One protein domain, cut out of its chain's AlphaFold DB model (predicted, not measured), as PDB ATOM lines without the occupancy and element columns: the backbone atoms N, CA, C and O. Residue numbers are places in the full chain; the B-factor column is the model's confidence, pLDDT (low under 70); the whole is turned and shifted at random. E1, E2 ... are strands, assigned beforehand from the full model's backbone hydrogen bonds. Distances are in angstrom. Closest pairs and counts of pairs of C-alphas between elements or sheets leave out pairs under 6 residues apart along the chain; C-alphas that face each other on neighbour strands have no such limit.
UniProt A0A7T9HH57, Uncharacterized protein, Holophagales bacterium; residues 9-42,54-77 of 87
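This is residues 9 to 42 and 54 to 77 of the 87 residues of an uncharacterized protein of Holophagales bacterium (UniProt A0A7T9HH57). There is little regular structure here: a strongly twisted sheet of three strands, with loops at both ends of the longest axis, residues 15 to 18 at one and 54 to 61 at the other. The 58 printed residues hold E1, E2 and E3 in chain order, 20 residues in all, class all strand, with no named helix. The sheet's order is E2, E1, E3, all antiparallel. The whole is compact, radius of gyration of the C-alphas 11.1 A, yet elongated, spanning 33 by 19 by 19 A.

Start at inner strand E1, residues 19 to 27, which bends by 85 degrees at residue 22. Edge strand E3, residues 70 to 76, is its antiparallel neighbour at 144 degrees; C-alphas 22 and 74 face each other at 4.4 A, and N 20 and O 75 are within hydrogen-bond range at 2.8 A. Edge strand E2, residues 32 to 35, forms a hairpin with E1; look for N 34 and O 25, 2.8 A apart. Residues 9 to 10 pair antiparallel with residues 73 to 74 of E3.

Find C-alpha 19 at (5.862, 20.093, 153.884); E1 runs 17.7 A from there. E3 runs 17.6 A to C-alpha 76 at (9.768, 22.449, 157.233).

The C-alphas farthest apart, of Asp 17 and Ala 54, are 34.3 A apart. E1 to E2 is a tight link; E2 to E3 is the link across the cut, where residues 43 to 53 are not printed and C-alphas 42 and 54 are 7.3 A apart. Residue 54 alone has pLDDT under 70.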
ATOM      1  N   ALA A   9       7.131  21.436 162.494       92.62
ATOM      2  CA  ALA A   9       6.012  22.342 162.724       92.62
ATOM      3  C   ALA A   9       4.671  21.628 162.478       92.62
ATOM      4  O   ALA A   9       4.637  20.642 161.738       92.62
ATOM      5  N   PRO A  10       3.568  22.103 163.082       95.44
ATOM      6  CA  PRO A  10       2.226  21.596 162.801       95.44
ATOM      7  C   PRO A  10       1.906  21.651 161.303       95.44
ATOM      8  O   PRO A  10       2.101  22.695 160.673       95.44
ATOM      9  N   GLN A  11       1.397  20.551 160.739       95.62
ATOM     10  CA  GLN A  11       1.078  20.439 159.313       95.62
ATOM     11  C   GLN A  11       0.200  21.596 158.814       95.62
ATOM     12  O   GLN A  11       0.458  22.142 157.737       95.62
ATOM     13  N   SER A  12      -0.795  22.013 159.601       95.06
ATOM     14  CA  SER A  12      -1.684  23.137 159.281       95.06
ATOM     15  C   SER A  12      -0.966  24.477 159.075       95.06
ATOM     16  O   SER A  12      -1.430  25.294 158.279       95.06
ATOM     17  N   ARG A  13       0.180  24.705 159.735       93.94
ATOM     18  CA  ARG A  13       0.947  25.965 159.651       93.94
ATOM     19  C   ARG A  13       2.015  25.960 158.556       93.94
ATOM     20  O   ARG A  13       2.593  27.009 158.275       93.94
ATOM     21  N   VAL A  14       2.301  24.812 157.942       93.12
ATOM     22  CA  VAL A  14       3.327  24.697 156.895       93.12
ATOM     23  C   VAL A  14       2.666  24.759 155.511       93.12
ATOM     24  O   VAL A  14       1.745  23.976 155.254       93.12
ATOM     25  N   PRO A  15       3.109  25.649 154.599       93.50
ATOM     26  CA  PRO A  15       2.660  25.663 153.204       93.50
ATOM     27  C   PRO A  15       2.880  24.310 152.523       93.50
ATOM     28  O   PRO A  15       3.898  23.668 152.766       93.50
ATOM     29  N   ALA A  16       1.938  23.859 151.688       91.75
ATOM     30  CA  ALA A  16       1.953  22.504 151.125       91.75
ATOM     31  C   ALA A  16       3.226  22.180 150.320       91.75
ATOM     32  O   ALA A  16       3.738  21.071 150.414       91.75
ATOM     33  N   ASP A  17       3.773  23.162 149.602       92.31
ATOM     34  CA  ASP A  17       5.030  23.095 148.843       92.31
ATOM     35  C   ASP A  17       6.285  22.997 149.729       92.31
ATOM     36  O   ASP A  17       7.377  22.720 149.239       92.31
ATOM     37  N   ARG A  18       6.131  23.209 151.040       92.00
ATOM     38  CA  ARG A  18       7.209  23.202 152.035       92.00
ATOM     39  C   ARG A  18       7.055  22.117 153.100       92.00
ATOM     40  O   ARG A  18       7.838  22.094 154.049       92.00
ATOM     41  N   ARG A  19       6.062  21.232 152.972       94.31
ATOM     42  CA  ARG A  19       5.862  20.093 153.884       94.31
ATOM     43  C   ARG A  19       6.793  18.949 153.491       94.31
ATOM     44  O   ARG A  19       6.676  18.410 152.394       94.31
ATOM     45  N   GLY A  20       7.705  18.583 154.384       92.75
ATOM     46  CA  GLY A  20       8.544  17.395 154.253       92.75
ATOM     47  C   GLY A  20       7.925  16.171 154.928       92.75
ATOM     48  O   GLY A  20       6.704  16.027 155.004       92.75
ATOM     49  N   ALA A  21       8.775  15.272 155.427       94.56
ATOM     50  CA  ALA A  21       8.320  14.058 156.099       94.56
ATOM     51  C   ALA A  21       7.600  14.360 157.427       94.56
ATOM     52  O   ALA A  21       7.901  15.340 158.109       94.56
ATOM     53  N   VAL A  22       6.686  13.473 157.837       95.00
ATOM     54  CA  VAL A  22       6.109  13.498 159.189       95.00
ATOM     55  C   VAL A  22       7.174  13.050 160.188       95.00
ATOM     56  O   VAL A  22       7.601  11.892 160.184       95.00
ATOM     57  N   LEU A  23       7.597  13.969 161.053       94.00
ATOM     58  CA  LEU A  23       8.630  13.748 162.066       94.00
ATOM     59  C   LEU A  23       8.045  13.403 163.439       94.00
ATOM     60  O   LEU A  23       8.730  12.805 164.272       94.00
ATOM     61  N   GLY A  24       6.786  13.753 163.696       94.12
ATOM     62  CA  GLY A  24       6.186  13.551 165.007       94.12
ATOM     63  C   GLY A  24       4.716  13.911 165.076       94.12
ATOM     64  O   GLY A  24       4.046  14.048 164.058       94.12
ATOM     65  N   ARG A  25       4.236  14.076 166.305       94.88
ATOM     66  CA  ARG A  25       2.891  14.569 166.605       94.88
ATOM     67  C   ARG A  25       2.988  15.883 167.344       94.88
ATOM     68  O   ARG A  25       3.762  15.996 168.292       94.88
ATOM     69  N   PHE A  26       2.226  16.862 166.904       94.25
ATOM     70  CA  PHE A  26       2.170  18.185 167.489       94.25
ATOM     71  C   PHE A  26       0.915  18.311 168.349       94.25
ATOM     72  O   PHE A  26      -0.181  18.047 167.866       94.25
ATOM     73  N   CYS A  27       1.064  18.715 169.609       93.88
ATOM     74  CA  CYS A  27      -0.065  19.032 170.479       93.88
ATOM     75  C   CYS A  27      -0.364  20.532 170.418       93.88
ATOM     76  O   CYS A  27       0.509  21.349 170.717       93.88
ATOM     77  N   HIS A  28      -1.602  20.895 170.085       93.44
ATOM     78  CA  HIS A  28      -2.031  22.292 170.000       93.44
ATOM     79  C   HIS A  28      -2.098  22.991 171.360       93.44
ATOM     80  O   HIS A  28      -1.937  24.206 171.428       93.44
ATOM     81  N   THR A  29      -2.308  22.234 172.438       91.62
ATOM     82  CA  THR A  29      -2.491  22.789 173.784       91.62
ATOM     83  C   THR A  29      -1.169  23.194 174.430       91.62
ATOM     84  O   THR A  29      -1.089  24.235 175.074       91.62
ATOM     85  N   CYS A  30      -0.117  22.391 174.261       90.12
ATOM     86  CA  CYS A  30       1.193  22.639 174.873       90.12
ATOM     87  C   CYS A  30       2.281  23.040 173.859       90.12
ATOM     88  O   CYS A  30       3.457  23.080 174.225       90.12
ATOM     89  N   ASP A  31       1.899  23.289 172.597       89.88
ATOM     90  CA  ASP A  31       2.770  23.708 171.481       89.88
ATOM     91  C   ASP A  31       4.039  22.834 171.367       89.88
ATOM     92  O   ASP A  31       5.140  23.291 171.069       89.88
ATOM     93  N   SER A  32       3.900  21.537 171.665       89.56
ATOM     94  CA  SER A  32       5.022  20.604 171.791       89.56
ATOM     95  C   SER A  32       4.951  19.475 170.772       89.56
ATOM     96  O   SER A  32       3.887  18.931 170.481       89.56
ATOM     97  N   VAL A  33       6.130  19.081 170.280       90.88
ATOM     98  CA  VAL A  33       6.307  17.919 169.402       90.88
ATOM     99  C   VAL A  33       6.688  16.683 170.215       90.88
ATOM    100  O   VAL A  33       7.610  16.716 171.045       90.88
ATOM    101  N   TYR A  34       5.994  15.593 169.910       90.62
ATOM    102  CA  TYR A  34       6.159  14.244 170.435       90.62
ATOM    103  C   TYR A  34       6.639  13.301 169.334       90.62
ATOM    104  O   TYR A  34       6.415  13.538 168.147       90.62
ATOM    105  N   SER A  35       7.293  12.205 169.726       91.00
ATOM    106  CA  SER A  35       7.747  11.181 168.781       91.00
ATOM    107  C   SER A  35       6.585  10.635 167.949       91.00
ATOM    108  O   SER A  35       5.499  10.381 168.474       91.00
ATOM    109  N   ARG A  36       6.842  10.357 166.666       91.12
ATOM    110  CA  ARG A  36       5.905   9.674 165.755       91.12
ATOM    111  C   ARG A  36       5.458   8.297 166.267       91.12
ATOM    112  O   ARG A  36       4.415   7.783 165.869       91.12
ATOM    113  N   HIS A  37       6.233   7.688 167.160       89.62
ATOM    114  CA  HIS A  37       5.917   6.384 167.745       89.62
ATOM    115  C   HIS A  37       5.215   6.480 169.106       89.62
ATOM    116  O   HIS A  37       4.829   5.455 169.657       89.62
ATOM    117  N   ALA A  38       5.019   7.684 169.656       90.06
ATOM    118  CA  ALA A  38       4.306   7.850 170.920       90.06
ATOM    119  C   ALA A  38       2.832   7.450 170.753       90.06
ATOM    120  O   ALA A  38       2.139   8.013 169.919       90.06
ATOM    121  N   SER A  39       2.323   6.489 171.517       92.38
ATOM    122  CA  SER A  39       0.896   6.134 171.455       92.38
ATOM    123  C   SER A  39       0.007   7.134 172.202       92.38
ATOM    124  O   SER A  39      -1.178   7.254 171.901       92.38
ATOM    125  N   ARG A  40       0.584   7.860 173.164       92.94
ATOM    126  CA  ARG A  40      -0.100   8.788 174.065       92.94
ATOM    127  C   ARG A  40       0.679  10.078 174.245       92.94
ATOM    128  O   ARG A  40       1.909  10.080 174.129       92.94
ATOM    129  N   HIS A  41      -0.035  11.143 174.578       91.94
ATOM    130  CA  HIS A  41       0.567  12.363 175.081       91.94
ATOM    131  C   HIS A  41       1.186  12.082 176.450       91.94
ATOM    132  O   HIS A  41       0.501  11.640 177.372       91.94
ATOM    133  N   ALA A  42       2.487  12.311 176.568       86.56
ATOM    134  CA  ALA A  42       3.219  12.128 177.811       86.56
ATOM    135  C   ALA A  42       4.075  13.364 178.059       86.56
ATOM    136  O   ALA A  42       4.913  13.708 177.225       86.56
ATOM    137  N   ALA A  54       3.558  17.093 183.441       59.41
ATOM    138  CA  ALA A  54       2.492  17.623 182.586       59.41
ATOM    139  C   ALA A  54       1.586  18.739 183.138       59.41
ATOM    140  O   ALA A  54       0.713  18.542 183.973       59.41
ATOM    141  N   THR A  55       1.732  19.919 182.528       72.19
ATOM    142  CA  THR A  55       0.780  21.041 182.565       72.19
ATOM    143  C   THR A  55      -0.270  20.976 181.442       72.19
ATOM    144  O   THR A  55      -1.100  21.874 181.331       72.19
ATOM    145  N   CYS A  56      -0.238  19.953 180.578       87.19
ATOM    146  CA  CYS A  56      -1.159  19.822 179.445       87.19
ATOM    147  C   CYS A  56      -2.445  19.098 179.860       87.19
ATOM    148  O   CYS A  56      -2.381  18.057 180.509       87.19
ATOM    149  N   SER A  57      -3.603  19.591 179.414       90.12
ATOM    150  CA  SER A  57      -4.905  18.962 179.675       90.12
ATOM    151  C   SER A  57      -5.075  17.583 179.034       90.12
ATOM    152  O   SER A  57      -5.896  16.813 179.510       90.12
ATOM    153  N   HIS A  58      -4.302  17.269 177.991       91.25
ATOM    154  CA  HIS A  58      -4.378  15.994 177.266       91.25
ATOM    155  C   HIS A  58      -3.402  14.944 177.797       91.25
ATOM    156  O   HIS A  58      -3.090  13.981 177.101       91.25
ATOM    157  N   GLU A  59      -2.856  15.123 178.999       90.50
ATOM    158  CA  GLU A  59      -1.895  14.170 179.540       90.50
ATOM    159  C   GLU A  59      -2.477  12.755 179.639       90.50
ATOM    160  O   GLU A  59      -3.548  12.530 180.198       90.50
ATOM    161  N   GLY A  60      -1.747  11.781 179.091       89.56
ATOM    162  CA  GLY A  60      -2.167  10.386 179.033       89.56
ATOM    163  C   GLY A  60      -3.198  10.074 177.944       89.56
ATOM    164  O   GLY A  60      -3.469   8.888 177.717       89.56
ATOM    165  N   GLU A  61      -3.739  11.076 177.243       93.25
ATOM    166  CA  GLU A  61      -4.676  10.853 176.143       93.25
ATOM    167  C   GLU A  61      -3.978  10.189 174.943       93.25
ATOM    168  O   GLU A  61      -2.829  10.518 174.612       93.25
ATOM    169  N   PRO A  62      -4.637   9.219 174.283       95.06
ATOM    170  CA  PRO A  62      -4.114   8.596 173.077       95.06
ATOM    171  C   PRO A  62      -4.149   9.559 171.891       95.06
ATOM    172  O   PRO A  62      -5.106  10.306 171.704       95.06
ATOM    173  N   PHE A  63      -3.128   9.490 171.037       94.19
ATOM    174  CA  PHE A  63      -3.107  10.212 169.764       94.19
ATOM    175  C   PHE A  63      -4.025   9.529 168.737       94.19
ATOM    176  O   PHE A  63      -3.563   8.904 167.778       94.19
ATOM    177  N   GLU A  64      -5.334   9.596 168.972       95.62
ATOM    178  CA  GLU A  64      -6.350   9.003 168.104       95.62
ATOM    179  C   GLU A  64      -6.537   9.807 166.818       95.62
ATOM    180  O   GLU A  64      -6.560  11.040 166.826       95.62
ATOM    181  N   VAL A  65      -6.688   9.097 165.700       91.25
ATOM    182  CA  VAL A  65      -6.966   9.709 164.398       91.25
ATOM    183  C   VAL A  65      -8.303  10.446 164.466       91.25
ATOM    184  O   VAL A  65      -9.319   9.861 164.829       91.25
ATOM    185  N   GLY A  66      -8.296  11.724 164.088       91.12
ATOM    186  CA  GLY A  66      -9.484  12.582 164.101       91.12
ATOM    187  C   GLY A  66      -9.659  13.413 165.374       91.12
ATOM    188  O   GLY A  66     -10.544  14.266 165.406       91.12
ATOM    189  N   ALA A  67      -8.819  13.234 166.397       94.44
ATOM    190  CA  ALA A  67      -8.814  14.139 167.540       94.44
ATOM    191  C   ALA A  67      -8.317  15.535 167.122       94.44
ATOM    192  O   ALA A  67      -7.286  15.669 166.472       94.44
ATOM    193  N   ALA A  68      -9.040  16.586 167.517       95.06
ATOM    194  CA  ALA A  68      -8.744  17.960 167.097       95.06
ATOM    195  C   ALA A  68      -7.592  18.625 167.875       95.06
ATOM    196  O   ALA A  68      -7.140  19.707 167.510       95.06
ATOM    197  N   TRP A  69      -7.144  18.017 168.976       94.50
ATOM    198  CA  TRP A  69      -6.126  18.597 169.856       94.50
ATOM    199  C   TRP A  69      -4.689  18.307 169.403       94.50
ATOM    200  O   TRP A  69      -3.751  18.930 169.911       94.50
ATOM    201  N   TRP A  70      -4.502  17.413 168.428       96.06
ATOM    202  CA  TRP A  70      -3.198  17.123 167.844       96.06
ATOM    203  C   TRP A  70      -3.255  16.997 166.324       96.06
ATOM    204  O   TRP A  70      -4.293  16.698 165.742       96.06
ATOM    205  N   GLU A  71      -2.099  17.169 165.692       96.94
ATOM    206  CA  GLU A  71      -1.905  16.867 164.275       96.94
ATOM    207  C   GLU A  71      -0.474  16.393 163.990       96.94
ATOM    208  O   GLU A  71       0.388  16.379 164.875       96.94
ATOM    209  N   ASP A  72      -0.198  16.004 162.746       96.81
ATOM    210  CA  ASP A  72       1.148  15.622 162.327       96.81
ATOM    211  C   ASP A  72       2.116  16.814 162.399       96.81
ATOM    212  O   ASP A  72       1.858  17.908 161.891       96.81
ATOM    213  N   ALA A  73       3.273  16.585 163.022       95.56
ATOM    214  CA  ALA A  73       4.402  17.501 162.983       95.56
ATOM    215  C   ALA A  73       5.270  17.146 161.772       95.56
ATOM    216  O   ALA A  73       5.865  16.064 161.727       95.56
ATOM    217  N   VAL A  74       5.357  18.052 160.805       96.00
ATOM    218  CA  VAL A  74       6.082  17.849 159.548       96.00
ATOM    219  C   VAL A  74       7.388  18.627 159.531       96.00
ATOM    220  O   VAL A  74       7.513  19.688 160.145       96.00
ATOM    221  N   GLU A  75       8.368  18.096 158.811       94.94
ATOM    222  CA  GLU A  75       9.587  18.817 158.471       94.94
ATOM    223  C   GLU A  75       9.262  20.071 157.647       94.94
ATOM    224  O   GLU A  75       8.476  20.020 156.697       94.94
ATOM    225  N   VAL A  76       9.883  21.200 157.996       92.62
ATOM    226  CA  VAL A  76       9.768  22.449 157.233       92.62
ATOM    227  C   VAL A  76      10.893  22.528 156.207       92.62
ATOM    228  O   VAL A  76      12.038  22.841 156.543       92.62
ATOM    229  N   LEU A  77      10.560  22.293 154.939       91.06
ATOM    230  CA  LEU A  77      11.512  22.385 153.838       91.06
ATOM    231  C   LEU A  77      11.852  23.855 153.510       91.06
ATOM    232  O   LEU A  77      11.044  24.775 153.742       91.06
TER     233      LEU A  77